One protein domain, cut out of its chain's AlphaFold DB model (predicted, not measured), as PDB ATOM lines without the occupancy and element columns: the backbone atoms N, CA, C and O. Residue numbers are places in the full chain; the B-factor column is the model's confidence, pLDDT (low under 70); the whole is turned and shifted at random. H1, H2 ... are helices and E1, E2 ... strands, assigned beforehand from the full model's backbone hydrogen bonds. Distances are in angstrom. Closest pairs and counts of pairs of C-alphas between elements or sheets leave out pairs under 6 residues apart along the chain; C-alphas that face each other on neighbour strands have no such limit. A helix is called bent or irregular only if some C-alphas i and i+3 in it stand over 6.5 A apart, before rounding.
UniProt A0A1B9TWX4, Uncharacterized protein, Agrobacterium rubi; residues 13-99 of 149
ATOM      1  N   PHE A  13     -15.751   8.075 -27.747       87.12
ATOM      2  CA  PHE A  13     -16.049   6.663 -27.996       87.12
ATOM      3  C   PHE A  13     -14.951   5.974 -28.808       87.12
ATOM      4  O   PHE A  13     -14.543   4.862 -28.474       87.12
ATOM      5  N   ALA A  14     -14.393   6.668 -29.804       86.44
ATOM      6  CA  ALA A  14     -13.307   6.146 -30.633       86.44
ATOM      7  C   ALA A  14     -12.083   5.726 -29.798       86.44
ATOM      8  O   ALA A  14     -11.452   4.710 -30.082       86.44
ATOM      9  N   VAL A  15     -11.793   6.454 -28.715       87.25
ATOM     10  CA  VAL A  15     -10.683   6.136 -27.802       87.25
ATOM     11  C   VAL A  15     -10.940   4.829 -27.047       87.25
ATOM     12  O   VAL A  15     -10.012   4.060 -26.803       87.25
ATOM     13  N   ILE A  16     -12.195   4.556 -26.676       88.00
ATOM     14  CA  ILE A  16     -12.572   3.296 -26.025       88.00
ATOM     15  C   ILE A  16     -12.511   2.127 -27.001       88.00
ATOM     16  O   ILE A  16     -12.016   1.069 -26.621       88.00
ATOM     17  N   VAL A  17     -12.963   2.318 -28.239       90.31
ATOM     18  CA  VAL A  17     -12.859   1.294 -29.286       90.31
ATOM     19  C   VAL A  17     -11.394   0.935 -29.521       90.31
ATOM     20  O   VAL A  17     -11.031  -0.234 -29.458       90.31
ATOM     21  N   GLU A  18     -10.521   1.929 -29.687       90.00
ATOM     22  CA  GLU A  18      -9.089   1.685 -29.875       90.00
ATOM     23  C   GLU A  18      -8.457   0.969 -28.668       90.00
ATOM     24  O   GLU A  18      -7.646   0.054 -28.827       90.00
ATOM     25  N   PHE A  19      -8.828   1.365 -27.447       89.94
ATOM     26  CA  PHE A  19      -8.372   0.694 -26.233       89.94
ATOM     27  C   PHE A  19      -8.833  -0.768 -26.170       89.94
ATOM     28  O   PHE A  19      -8.032  -1.639 -25.815       89.94
ATOM     29  N   TYR A  20     -10.098  -1.023 -26.520       91.38
ATOM     30  CA  TYR A  20     -10.681  -2.358 -26.576       91.38
ATOM     31  C   TYR A  20      -9.940  -3.240 -27.577       91.38
ATOM     32  O   TYR A  20      -9.464  -4.295 -27.181       91.38
ATOM     33  N   GLU A  21      -9.750  -2.792 -28.819       91.00
ATOM     34  CA  GLU A  21      -9.067  -3.587 -29.850       91.00
ATOM     35  C   GLU A  21      -7.632  -3.953 -29.442       91.00
ATOM     36  O   GLU A  21      -7.176  -5.077 -29.645       91.00
ATOM     37  N   ARG A  22      -6.918  -3.032 -28.781       91.31
ATOM     38  CA  ARG A  22      -5.546  -3.271 -28.299       91.31
ATOM     39  C   ARG A  22      -5.458  -4.210 -27.092       91.31
ATOM     40  O   ARG A  22      -4.373  -4.717 -26.825       91.31
ATOM     41  N   SER A  23      -6.547  -4.384 -26.346       91.31
ATOM     42  CA  SER A  23      -6.567  -5.082 -25.047       91.31
ATOM     43  C   SER A  23      -7.733  -6.072 -24.954       91.31
ATOM     44  O   SER A  23      -8.272  -6.315 -23.870       91.31
ATOM     45  N   LYS A  24      -8.190  -6.578 -26.107       92.81
ATOM     46  CA  LYS A  24      -9.444  -7.330 -26.239       92.81
ATOM     47  C   LYS A  24      -9.509  -8.525 -25.275       92.81
ATOM     48  O   LYS A  24     -10.506  -8.617 -24.554       92.81
ATOM     49  N   PRO A  25      -8.483  -9.394 -25.170       94.12
ATOM     50  CA  PRO A  25      -8.520 -10.531 -24.250       94.12
ATOM     51  C   PRO A  25      -8.706 -10.113 -22.786       94.12
ATOM     52  O   PRO A  25      -9.558 -10.660 -22.086       94.12
ATOM     53  N   GLU A  26      -7.960  -9.112 -22.317       94.00
ATOM     54  CA  GLU A  26      -8.034  -8.633 -20.936       94.00
ATOM     55  C   GLU A  26      -9.356  -7.934 -20.637       94.00
ATOM     56  O   GLU A  26      -9.894  -8.073 -19.535       94.00
ATOM     57  N   VAL A  27      -9.891  -7.191 -21.609       94.31
ATOM     58  CA  VAL A  27     -11.201  -6.558 -21.488       94.31
ATOM     59  C   VAL A  27     -12.281  -7.620 -21.325       94.31
ATOM     60  O   VAL A  27     -13.004  -7.577 -20.326       94.31
ATOM     61  N   LEU A  28     -12.353  -8.599 -22.226       95.12
ATOM     62  CA  LEU A  28     -13.367  -9.654 -22.175       95.12
ATOM     63  C   LEU A  28     -13.261 -10.488 -20.895       95.12
ATOM     64  O   LEU A  28     -14.275 -10.740 -20.249       95.12
ATOM     65  N   ALA A  29     -12.043 -10.830 -20.467       94.06
ATOM     66  CA  ALA A  29     -11.804 -11.567 -19.225       94.06
ATOM     67  C   ALA A  29     -12.196 -10.781 -17.958       94.06
ATOM     68  O   ALA A  29     -12.440 -11.370 -16.906       94.06
ATOM     69  N   SER A  30     -12.234  -9.446 -18.029       92.25
ATOM     70  CA  SER A  30     -12.616  -8.589 -16.901       92.25
ATOM     71  C   SER A  30     -14.117  -8.311 -16.809       92.25
ATOM     72  O   SER A  30     -14.593  -7.845 -15.769       92.25
ATOM     73  N   MET A  31     -14.854  -8.541 -17.896       93.19
ATOM     74  CA  MET A  31     -16.262  -8.189 -18.005       93.19
ATOM     75  C   MET A  31     -17.163  -9.241 -17.345       93.19
ATOM     76  O   MET A  31     -16.851 -10.432 -17.345       93.19
ATOM     77  N   PRO A  32     -18.337  -8.837 -16.824       93.94
ATOM     78  CA  PRO A  32     -19.411  -9.780 -16.539       93.94
ATOM     79  C   PRO A  32     -19.744 -10.588 -17.794       93.94
ATOM     80  O   PRO A  32     -19.787 -10.024 -18.887       93.94
ATOM     81  N   TRP A  33     -20.028 -11.881 -17.632       93.75
ATOM     82  CA  TRP A  33     -20.160 -12.806 -18.762       93.75
ATOM     83  C   TRP A  33     -21.135 -12.314 -19.842       93.75
ATOM     84  O   TRP A  33     -20.797 -12.379 -21.013       93.75
ATOM     85  N   VAL A  34     -22.290 -11.736 -19.472       94.94
ATOM     86  CA  VAL A  34     -23.276 -11.201 -20.436       94.94
ATOM     87  C   VAL A  34     -22.655 -10.123 -21.324       94.94
ATOM     88  O   VAL A  34     -22.891 -10.090 -22.527       94.94
ATOM     89  N   ALA A  35     -21.863  -9.231 -20.730       95.75
ATOM     90  CA  ALA A  35     -21.198  -8.165 -21.462       95.75
ATOM     91  C   ALA A  35     -20.070  -8.719 -22.336       95.75
ATOM     92  O   ALA A  35     -19.962  -8.310 -23.484       95.75
ATOM     93  N   ALA A  36     -19.280  -9.673 -21.835       95.62
ATOM     94  CA  ALA A  36     -18.245 -10.335 -22.628       95.62
ATOM     95  C   ALA A  36     -18.847 -11.058 -23.847       95.62
ATOM     96  O   ALA A  36     -18.364 -10.895 -24.961       95.62
ATOM     97  N   GLU A  37     -19.948 -11.779 -23.639       95.44
ATOM     98  CA  GLU A  37     -20.690 -12.520 -24.660       95.44
ATOM     99  C   GLU A  37     -21.222 -11.594 -25.764       95.44
ATOM    100  O   GLU A  37     -20.986 -11.812 -26.950       95.44
ATOM    101  N   LEU A  38     -21.888 -10.503 -25.373       95.56
ATOM    102  CA  LEU A  38     -22.371  -9.491 -26.314       95.56
ATOM    103  C   LEU A  38     -21.218  -8.798 -27.042       95.56
ATOM    104  O   LEU A  38     -21.286  -8.597 -28.249       95.56
ATOM    105  N   CYS A  39     -20.159  -8.430 -26.322       95.06
ATOM    106  CA  CYS A  39     -19.025  -7.714 -26.895       95.06
ATOM    107  C   CYS A  39     -18.281  -8.568 -27.929       95.06
ATOM    108  O   CYS A  39     -17.935  -8.067 -28.996       95.06
ATOM    109  N   GLU A  40     -18.085  -9.861 -27.650       94.81
ATOM    110  CA  GLU A  40     -17.390 -10.778 -28.556       94.81
ATOM    111  C   GLU A  40     -18.171 -11.024 -29.855       94.81
ATOM    112  O   GLU A  40     -17.575 -11.070 -30.931       94.81
ATOM    113  N   HIS A  41     -19.498 -11.160 -29.778       95.12
ATOM    114  CA  HIS A  41     -20.314 -11.590 -30.921       95.12
ATOM    115  C   HIS A  41     -21.028 -10.458 -31.673       95.12
ATOM    116  O   HIS A  41     -21.310 -10.593 -32.873       95.12
ATOM    117  N   GLU A  42     -21.303  -9.348 -30.990       95.31
ATOM    118  CA  GLU A  42     -22.023  -8.188 -31.529       95.31
ATOM    119  C   GLU A  42     -21.179  -6.911 -31.568       95.31
ATOM    120  O   GLU A  42     -21.590  -5.920 -32.176       95.31
ATOM    121  N   GLY A  43     -20.000  -6.923 -30.944       93.12
ATOM    122  CA  GLY A  43     -19.110  -5.774 -30.860       93.12
ATOM    123  C   GLY A  43     -19.395  -4.856 -29.669       93.12
ATOM    124  O   GLY A  43     -20.444  -4.901 -29.017       93.12
ATOM    125  N   LEU A  44     -18.420  -3.988 -29.393       92.88
ATOM    126  CA  LEU A  44     -18.416  -3.097 -28.232       92.88
ATOM    127  C   LEU A  44     -19.581  -2.098 -28.240       92.88
ATOM    128  O   LEU A  44     -20.189  -1.849 -27.201       92.88
ATOM    129  N   GLU A  45     -19.909  -1.548 -29.408       92.62
ATOM    130  CA  GLU A  45     -21.014  -0.602 -29.591       92.62
ATOM    131  C   GLU A  45     -22.365  -1.234 -29.248       92.62
ATOM    132  O   GLU A  45     -23.085  -0.718 -28.388       92.62
ATOM    133  N   THR A  46     -22.679  -2.384 -29.846       94.00
ATOM    134  CA  THR A  46     -23.932  -3.105 -29.592       94.00
ATOM    135  C   THR A  46     -24.050  -3.509 -28.126       94.00
ATOM    136  O   THR A  46     -25.109  -3.346 -27.517       94.00
ATOM    137  N   MET A  47     -22.954  -3.982 -27.526       95.12
ATOM    138  CA  MET A  47     -22.907  -4.328 -26.107       95.12
ATOM    139  C   MET A  47     -23.208  -3.118 -25.213       95.12
ATOM    140  O   MET A  47     -24.033  -3.216 -24.302       95.12
ATOM    141  N   LEU A  48     -22.602  -1.960 -25.487       94.00
ATOM    142  CA  LEU A  48     -22.837  -0.751 -24.699       94.00
ATOM    143  C   LEU A  48     -24.244  -0.197 -24.888       94.00
ATOM    144  O   LEU A  48     -24.876   0.159 -23.894       94.00
ATOM    145  N   GLY A  49     -24.773  -0.208 -26.112       93.44
ATOM    146  CA  GLY A  49     -26.171   0.135 -26.371       93.44
ATOM    147  C   GLY A  49     -27.129  -0.793 -25.621       93.44
ATOM    148  O   GLY A  49     -28.081  -0.339 -24.985       93.44
ATOM    149  N   PHE A  50     -26.846  -2.099 -25.606       94.94
ATOM    150  CA  PHE A  50     -27.657  -3.071 -24.878       94.94
ATOM    151  C   PHE A  50     -27.669  -2.782 -23.374       94.94
ATOM    152  O   PHE A  50     -28.738  -2.775 -22.757       94.94
ATOM    153  N   ILE A  51     -26.502  -2.517 -22.782       95.06
ATOM    154  CA  ILE A  51     -26.366  -2.245 -21.347       95.06
ATOM    155  C   ILE A  51     -26.933  -0.875 -20.974       95.06
ATOM    156  O   ILE A  51     -27.516  -0.738 -19.902       95.06
ATOM    157  N   GLU A  52     -26.832   0.126 -21.844       93.00
ATOM    158  CA  GLU A  52     -27.468   1.426 -21.631       93.00
ATOM    159  C   GLU A  52     -28.991   1.281 -21.501       93.00
ATOM    160  O   GLU A  52     -29.592   1.822 -20.574       93.00
ATOM    161  N   LYS A  53     -29.625   0.497 -22.385       92.69
ATOM    162  CA  LYS A  53     -31.086   0.304 -22.371       92.69
ATOM    163  C   LYS A  53     -31.573  -0.685 -21.315       92.69
ATOM    164  O   LYS A  53     -32.719  -0.596 -20.874       92.69
ATOM    165  N   ASN A  54     -30.749  -1.666 -20.940       94.12
ATOM    166  CA  ASN A  54     -31.192  -2.816 -20.145       94.12
ATOM    167  C   ASN A  54     -30.427  -3.027 -18.834       94.12
ATOM    168  O   ASN A  54     -30.767  -3.961 -18.110       94.12
ATOM    169  N   GLY A  55     -29.422  -2.210 -18.526       94.50
ATOM    170  CA  GLY A  55     -28.515  -2.409 -17.398       94.50
ATOM    171  C   GLY A  55     -29.154  -2.245 -16.021       94.50
ATOM    172  O   GLY A  55     -30.120  -1.508 -15.837       94.50
ATOM    173  N   GLY A  56     -28.587  -2.937 -15.027       93.31
ATOM    174  CA  GLY A  56     -28.994  -2.830 -13.620       93.31
ATOM    175  C   GLY A  56     -30.293  -3.557 -13.264       93.31
ATOM    176  O   GLY A  56     -30.821  -3.359 -12.172       93.31
ATOM    177  N   ARG A  57     -30.816  -4.400 -14.161       92.50
ATOM    178  CA  ARG A  57     -32.043  -5.174 -13.945       92.50
ATOM    179  C   ARG A  57     -31.912  -6.607 -14.447       92.50
ATOM    180  O   ARG A  57     -31.053  -6.928 -15.265       92.50
ATOM    181  N   ARG A  58     -32.835  -7.453 -13.989       93.00
ATOM    182  CA  ARG A  58     -33.051  -8.792 -14.543       93.00
ATOM    183  C   ARG A  58     -33.807  -8.711 -15.855       93.00
ATOM    184  O   ARG A  58     -34.840  -8.045 -15.944       93.00
ATOM    185  N   LEU A  59     -33.322  -9.433 -16.855       93.06
ATOM    186  CA  LEU A  59     -33.947  -9.530 -18.162       93.06
ATOM    187  C   LEU A  59     -34.388 -10.967 -18.431       93.06
ATOM    188  O   LEU A  59     -33.591 -11.899 -18.371       93.06
ATOM    189  N   TYR A  60     -35.669 -11.125 -18.763       93.19
ATOM    190  CA  TYR A  60     -36.211 -12.382 -19.272       93.19
ATOM    191  C   TYR A  60     -35.865 -12.567 -20.750       93.19
ATOM    192  O   TYR A  60     -36.197 -11.700 -21.568       93.19
ATOM    193  N   ILE A  61     -35.264 -13.712 -21.068       93.31
ATOM    194  CA  ILE A  61     -34.935 -14.162 -22.417       93.31
ATOM    195  C   ILE A  61     -36.090 -15.008 -22.946       93.31
ATOM    196  O   ILE A  61     -36.263 -16.169 -22.575       93.31
ATOM    197  N   ALA A  62     -36.897 -14.418 -23.827       91.62
ATOM    198  CA  ALA A  62     -37.983 -15.138 -24.478       91.62
ATOM    199  C   ALA A  62     -37.433 -16.262 -25.368       91.62
ATOM    200  O   ALA A  62     -36.391 -16.099 -26.001       91.62
ATOM    201  N   LYS A  63     -38.150 -17.393 -25.445       91.56
ATOM    202  CA  LYS A  63     -37.807 -18.486 -26.374       91.56
ATOM    203  C   LYS A  63     -37.881 -18.037 -27.835       91.56
ATOM    204  O   LYS A  63     -37.088 -18.501 -28.642       91.56
ATOM    205  N   ASP A  64     -38.832 -17.158 -28.142       93.81
ATOM    206  CA  ASP A  64     -38.996 -16.531 -29.450       93.81
ATOM    207  C   ASP A  64     -37.994 -15.376 -29.609       93.81
ATOM    208  O   ASP A  64     -38.050 -14.376 -28.882       93.81
ATOM    209  N   PHE A  65     -37.094 -15.524 -30.582       94.12
ATOM    210  CA  PHE A  65     -36.080 -14.537 -30.932       94.12
ATOM    211  C   PHE A  65     -36.683 -13.183 -31.338       94.12
ATOM    212  O   PHE A  65     -36.217 -12.142 -30.872       94.12
ATOM    213  N   LYS A  66     -37.755 -13.153 -32.139       92.62
ATOM    214  CA  LYS A  66     -38.375 -11.896 -32.597       92.62
ATOM    215  C   LYS A  66     -38.991 -11.132 -31.432       92.62
ATOM    216  O   LYS A  66     -38.839  -9.912 -31.338       92.62
ATOM    217  N   ALA A  67     -39.654 -11.851 -30.525       91.19
ATOM    218  CA  ALA A  67     -40.213 -11.264 -29.311       91.19
ATOM    219  C   ALA A  67     -39.114 -10.696 -28.399       91.19
ATOM    220  O   ALA A  67     -39.269  -9.600 -27.853       91.19
ATOM    221  N   PHE A  68     -37.991 -11.409 -28.262       92.62
ATOM    222  CA  PHE A  68     -36.839 -10.935 -27.499       92.62
ATOM    223  C   PHE A  68     -36.215  -9.683 -28.123       92.62
ATOM    224  O   PHE A  68     -36.075  -8.669 -27.439       92.62
ATOM    225  N   ASN A  69     -35.925  -9.716 -29.425       91.25
ATOM    226  CA  ASN A  69     -35.273  -8.624 -30.149       91.25
ATOM    227  C   ASN A  69     -36.107  -7.328 -30.099       91.25
ATOM    228  O   ASN A  69     -35.578  -6.242 -29.878       91.25
ATOM    229  N   LYS A  70     -37.443  -7.441 -30.181       89.81
ATOM    230  CA  LYS A  70     -38.362  -6.299 -30.021       89.81
ATOM    231  C   LYS A  70     -38.314  -5.680 -28.617       89.81
ATOM    232  O   LYS A  70     -38.571  -4.490 -28.467       89.81
ATOM    233  N   LYS A  71     -38.021  -6.475 -27.584       90.12
ATOM    234  CA  LYS A  71     -38.040  -6.043 -26.179       90.12
ATOM    235  C   LYS A  71     -36.761  -5.324 -25.752       90.12
ATOM    236  O   LYS A  71     -36.830  -4.438 -24.905       90.12
ATOM    237  N   ILE A  72     -35.609  -5.738 -26.276       90.94
ATOM    238  CA  ILE A  72     -34.299  -5.251 -25.815       90.94
ATOM    239  C   ILE A  72     -33.852  -3.948 -26.483       90.94
ATOM    240  O   ILE A  72     -32.869  -3.359 -26.037       90.94
ATOM    241  N   SER A  73     -34.581  -3.489 -27.509       84.81
ATOM    242  CA  SER A  73     -34.337  -2.235 -28.244       84.81
ATOM    243  C   SER A  73     -32.947  -2.125 -28.882       84.81
ATOM    244  O   SER A  73     -32.492  -1.027 -29.188       84.81
ATOM    245  N   VAL A  74     -32.280  -3.261 -29.079       89.94
ATOM    246  CA  VAL A  74     -30.975  -3.395 -29.727       89.94
ATOM    247  C   VAL A  74     -31.037  -4.630 -30.606       89.94
ATOM    248  O   VAL A  74     -31.592  -5.645 -30.194       89.94
ATOM    249  N   VAL A  75     -30.490  -4.536 -31.815       91.00
ATOM    250  CA  VAL A  75     -30.460  -5.662 -32.746       91.00
ATOM    251  C   VAL A  75     -29.289  -6.561 -32.382       91.00
ATOM    252  O   VAL A  75     -28.148  -6.111 -32.393       91.00
ATOM    253  N   ILE A  76     -29.575  -7.825 -32.084       94.31
ATOM    254  CA  ILE A  76     -28.557  -8.870 -31.928       94.31
ATOM    255  C   ILE A  76     -28.831 -10.017 -32.900       94.31
ATOM    256  O   ILE A  76     -29.956 -10.173 -33.384       94.31
ATOM    257  N   LYS A  77     -27.824 -10.845 -33.169       95.44
ATOM    258  CA  LYS A  77     -27.967 -12.054 -33.983       95.44
ATOM    259  C   LYS A  77     -28.709 -13.144 -33.212       95.44
ATOM    260  O   LYS A  77     -28.625 -13.242 -31.986       95.44
ATOM    261  N   GLU A  78     -29.376 -14.023 -33.955       95.31
ATOM    262  CA  GLU A  78     -30.060 -15.194 -33.394       95.31
ATOM    263  C   GLU A  78     -29.081 -16.124 -32.656       95.31
ATOM    264  O   GLU A  78     -29.370 -16.572 -31.552       95.31
ATOM    265  N   THR A  79     -27.856 -16.281 -33.166       95.81
ATOM    266  CA  THR A  79     -26.785 -17.043 -32.498       95.81
ATOM    267  C   THR A  79     -26.443 -16.500 -31.109       95.81
ATOM    268  O   THR A  79     -26.173 -17.258 -30.181       95.81
ATOM    269  N   THR A  80     -26.457 -15.178 -30.933       95.81
ATOM    270  CA  THR A  80     -26.178 -14.545 -29.638       95.81
ATOM    271  C   THR A  80     -27.355 -14.729 -28.690       95.81
ATOM    272  O   THR A  80     -27.163 -15.025 -27.513       95.81
ATOM    273  N   HIS A  81     -28.588 -14.633 -29.197       95.25
ATOM    274  CA  HIS A  81     -29.792 -14.956 -28.429       95.25
ATOM    275  C   HIS A  81     -29.782 -16.402 -27.913       95.25
ATOM    276  O   HIS A  81     -30.042 -16.621 -26.727       95.25
ATOM    277  N   GLU A  82     -29.414 -17.371 -28.752       93.94
ATOM    278  CA  GLU A  82     -29.276 -18.777 -28.359       93.94
ATOM    279  C   GLU A  82     -28.240 -18.965 -27.248       93.94
ATOM    280  O   GLU A  82     -28.498 -19.677 -26.275       93.94
ATOM    281  N   ARG A  83     -27.094 -18.285 -27.346       93.81
ATOM    282  CA  ARG A  83     -26.029 -18.342 -26.335       93.81
ATOM    283  C   ARG A  83     -26.472 -17.727 -25.015       93.81
ATOM    284  O   ARG A  83     -26.327 -18.360 -23.969       93.81
ATOM    285  N   LEU A  84     -27.105 -16.554 -25.047       93.62
ATOM    286  CA  LEU A  84     -27.678 -15.941 -23.847       93.62
ATOM    287  C   LEU A  84     -28.704 -16.875 -23.194       93.62
ATOM    288  O   LEU A  84     -28.691 -17.047 -21.977       93.62
ATOM    289  N   ARG A  85     -29.559 -17.528 -23.990       92.19
ATOM    290  CA  ARG A  85     -30.541 -18.501 -23.499       92.19
ATOM    291  C   ARG A  85     -29.881 -19.742 -22.897       92.19
ATOM    292  O   ARG A  85     -30.332 -20.209 -21.855       92.19
ATOM    293  N   HIS A  86     -28.830 -20.257 -23.528       91.12
ATOM    294  CA  HIS A  86     -28.067 -21.401 -23.036       91.12
ATOM    295  C   HIS A  86     -27.449 -21.109 -21.661       91.12
ATOM    296  O   HIS A  86     -27.596 -21.898 -20.727       91.12
ATOM    297  N   PHE A  87     -26.825 -19.939 -21.501       88.94
ATOM    298  CA  PHE A  87     -26.172 -19.551 -20.248       88.94
ATOM    299  C   PHE A  87     -27.129 -19.027 -19.168       88.94
ATOM    300  O   PHE A  87     -26.782 -19.063 -17.988       88.94
ATOM    301  N   ALA A  88     -28.350 -18.613 -19.523       86.94
ATOM    302  CA  ALA A  88     -29.382 -18.199 -18.567       86.94
ATOM    303  C   ALA A  88     -29.936 -19.334 -17.685       86.94
ATOM    304  O   ALA A  88     -30.647 -19.056 -16.716       86.94
ATOM    305  N   ARG A  89     -29.615 -20.600 -18.001       72.44
ATOM    306  CA  ARG A  89     -30.085 -21.804 -17.290       72.44
ATOM    307  C   ARG A  89     -31.619 -21.815 -17.091       72.44
ATOM    308  O   ARG A  89     -32.367 -21.181 -17.839       72.44
ATOM    309  N   ASP A  90     -32.101 -22.566 -16.099       67.50
ATOM    310  CA  ASP A  90     -33.502 -22.996 -15.949       67.50
ATOM    311  C   ASP A  90     -34.531 -21.866 -15.799       67.50
ATOM    312  O   ASP A  90     -35.721 -22.070 -16.039       67.50
ATOM    313  N   HIS A  91     -34.105 -20.649 -15.453       74.75
ATOM    314  CA  HIS A  91     -35.026 -19.539 -15.205       74.75
ATOM    315  C   HIS A  91     -35.221 -18.605 -16.402       74.75
ATOM    316  O   HIS A  91     -36.081 -17.728 -16.338       74.75
ATOM    317  N   SER A  92     -34.464 -18.776 -17.499       88.31
ATOM    318  CA  SER A  92     -34.502 -17.867 -18.663       88.31
ATOM    319  C   SER A  92     -34.343 -16.386 -18.273       88.31
ATOM    320  O   SER A  92     -34.864 -15.493 -18.941       88.31
ATOM    321  N   LEU A  93     -33.658 -16.121 -17.160       92.19
ATOM    322  CA  LEU A  93     -33.436 -14.800 -16.589       92.19
ATOM    323  C   LEU A  93     -31.935 -14.572 -16.480       92.19
ATOM    324  O   LEU A  93     -31.211 -15.439 -15.998       92.19
ATOM    325  N   ILE A  94     -31.488 -13.389 -16.887       92.75
ATOM    326  CA  ILE A  94     -30.098 -12.958 -16.739       92.75
ATOM    327  C   ILE A  94     -30.035 -11.620 -16.011       92.75
ATOM    328  O   ILE A  94     -30.865 -10.737 -16.241       92.75
ATOM    329  N   ASP A  95     -29.057 -11.470 -15.122       93.00
ATOM    330  CA  ASP A  95     -28.743 -10.190 -14.493       93.00
ATOM    331  C   ASP A  95     -27.912  -9.353 -15.476       93.00
ATOM    332  O   ASP A  95     -26.804  -9.741 -15.853       93.00
ATOM    333  N   ILE A  96     -28.444  -8.207 -15.911       95.25
ATOM    334  CA  ILE A  96     -27.713  -7.314 -16.811       95.25
ATOM    335  C   ILE A  96     -26.843  -6.376 -15.968       95.25
ATOM    336  O   ILE A  96     -27.381  -5.646 -15.124       95.25
ATOM    337  N   PRO A  97     -25.513  -6.344 -16.180       95.19
ATOM    338  CA  PRO A  97     -24.646  -5.421 -15.456       95.19
ATOM    339  C   PRO A  97     -25.043  -3.967 -15.732       95.19
ATOM    340  O   PRO A  97     -25.624  -3.652 -16.764       95.19
ATOM    341  N   SER A  98     -24.746  -3.060 -14.805       94.75
ATOM    342  CA  SER A  98     -24.943  -1.627 -15.037       94.75
ATOM    343  C   SER A  98     -23.797  -1.043 -15.867       94.75
ATOM    344  O   SER A  98     -22.674  -1.551 -15.821       94.75
ATOM    345  N   LEU A  99     -24.042   0.082 -16.551       93.19
ATOM    346  CA  LEU A  99     -22.983   0.836 -17.238       93.19
ATOM    347  C   LEU A  99     -21.825   1.193 -16.300       93.19
ATOM    348  O   LEU A  99     -20.664   1.123 -16.692       93.19
TER     349      LEU A  99
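What this domain is: This is residues 13 to 99 of the 149 residues of an uncharacterized protein of Agrobacterium rubi (UniProt A0A1B9TWX4). What is the overall shape? The bent helix H3 forms the middle, its arm H3a between H2 and H5, which pack on it from opposite sides, while its arm H3b folds back beside H3a. H1 sits at one end of the long axis, and H4 and a small two-stranded ribbon of E1 and E2 lie toward the other. What is it made of? The 87 printed residues are mostly helix by class, with five named helices and two named strands in the order H1 H2 H3 E1 H4 H5 E2, and the sheet E1 - E2 is antiparallel. How large is it? It is compact, with a radius of gyration of the C-alphas of 12.7 A, and spans 36 by 24 by 22 A.

How they stand to each other: How does the printed part begin? H1, residues 13 to 22, is close to but not clearly touching H2, residues 24 to 30, with the closest C-alphas, those of Tyr 20 and Val 27, 6.6 A apart. What happens in H3, residues 33 to 54? By its hydrogen bonds it was assigned as one helix, but it is bent, with C-alphas 41 and 44 9.1 A apart; its arms H3a, residues 33 to 41, and H3b, residues 44 to 54, stand at a steep tilt of 42 degrees, opposite ways. H2 and H3a form a helical hairpin and touch, closest at the C-alphas of Leu 28 and Ala 36, 4.9 A apart. What touches the arms later? H4, residues 65 to 72, only just touches H3b, with 3 pairs of C-alphas within 8 A, the closest being those of Asn 54 and Ile 72, 6.9 A apart. H5, residues 78 to 87, touches H3a at a shallow tilt of 23 degrees, opposite ways, closest at the C-alphas of His 41 and Thr 80, 6.7 A apart. How do the backbones pair? E1, residues 58 to 60, and E2, residues 93 to 95, are antiparallel neighbours, with N 59 and O 94 at 2.8 A; in H1, H2, H3a, H3b, H4 and H5 every O i to N i+4 pair is within hydrogen-bond range.

Where its parts are: Where does H1 begin? C-alpha 13 is at (-16.049, 6.663, -27.996), and H1 is 14.5 A from first to last C-alpha. How long are the other longer elements? H3a measures 12.2 A, H3b 15.1 A and H5 14.4 A. Where does E2 end? C-alpha 95 is at (-28.743, -10.190, -14.493).

The domain as a whole: How far does it reach? The two C-alphas farthest apart, those of Val 15 and Asp 90, are 38.9 A apart. Is anything cut or uncertain? The printed part has no cut, its links between named elements are tight, and residue 90 has a pLDDT under 70.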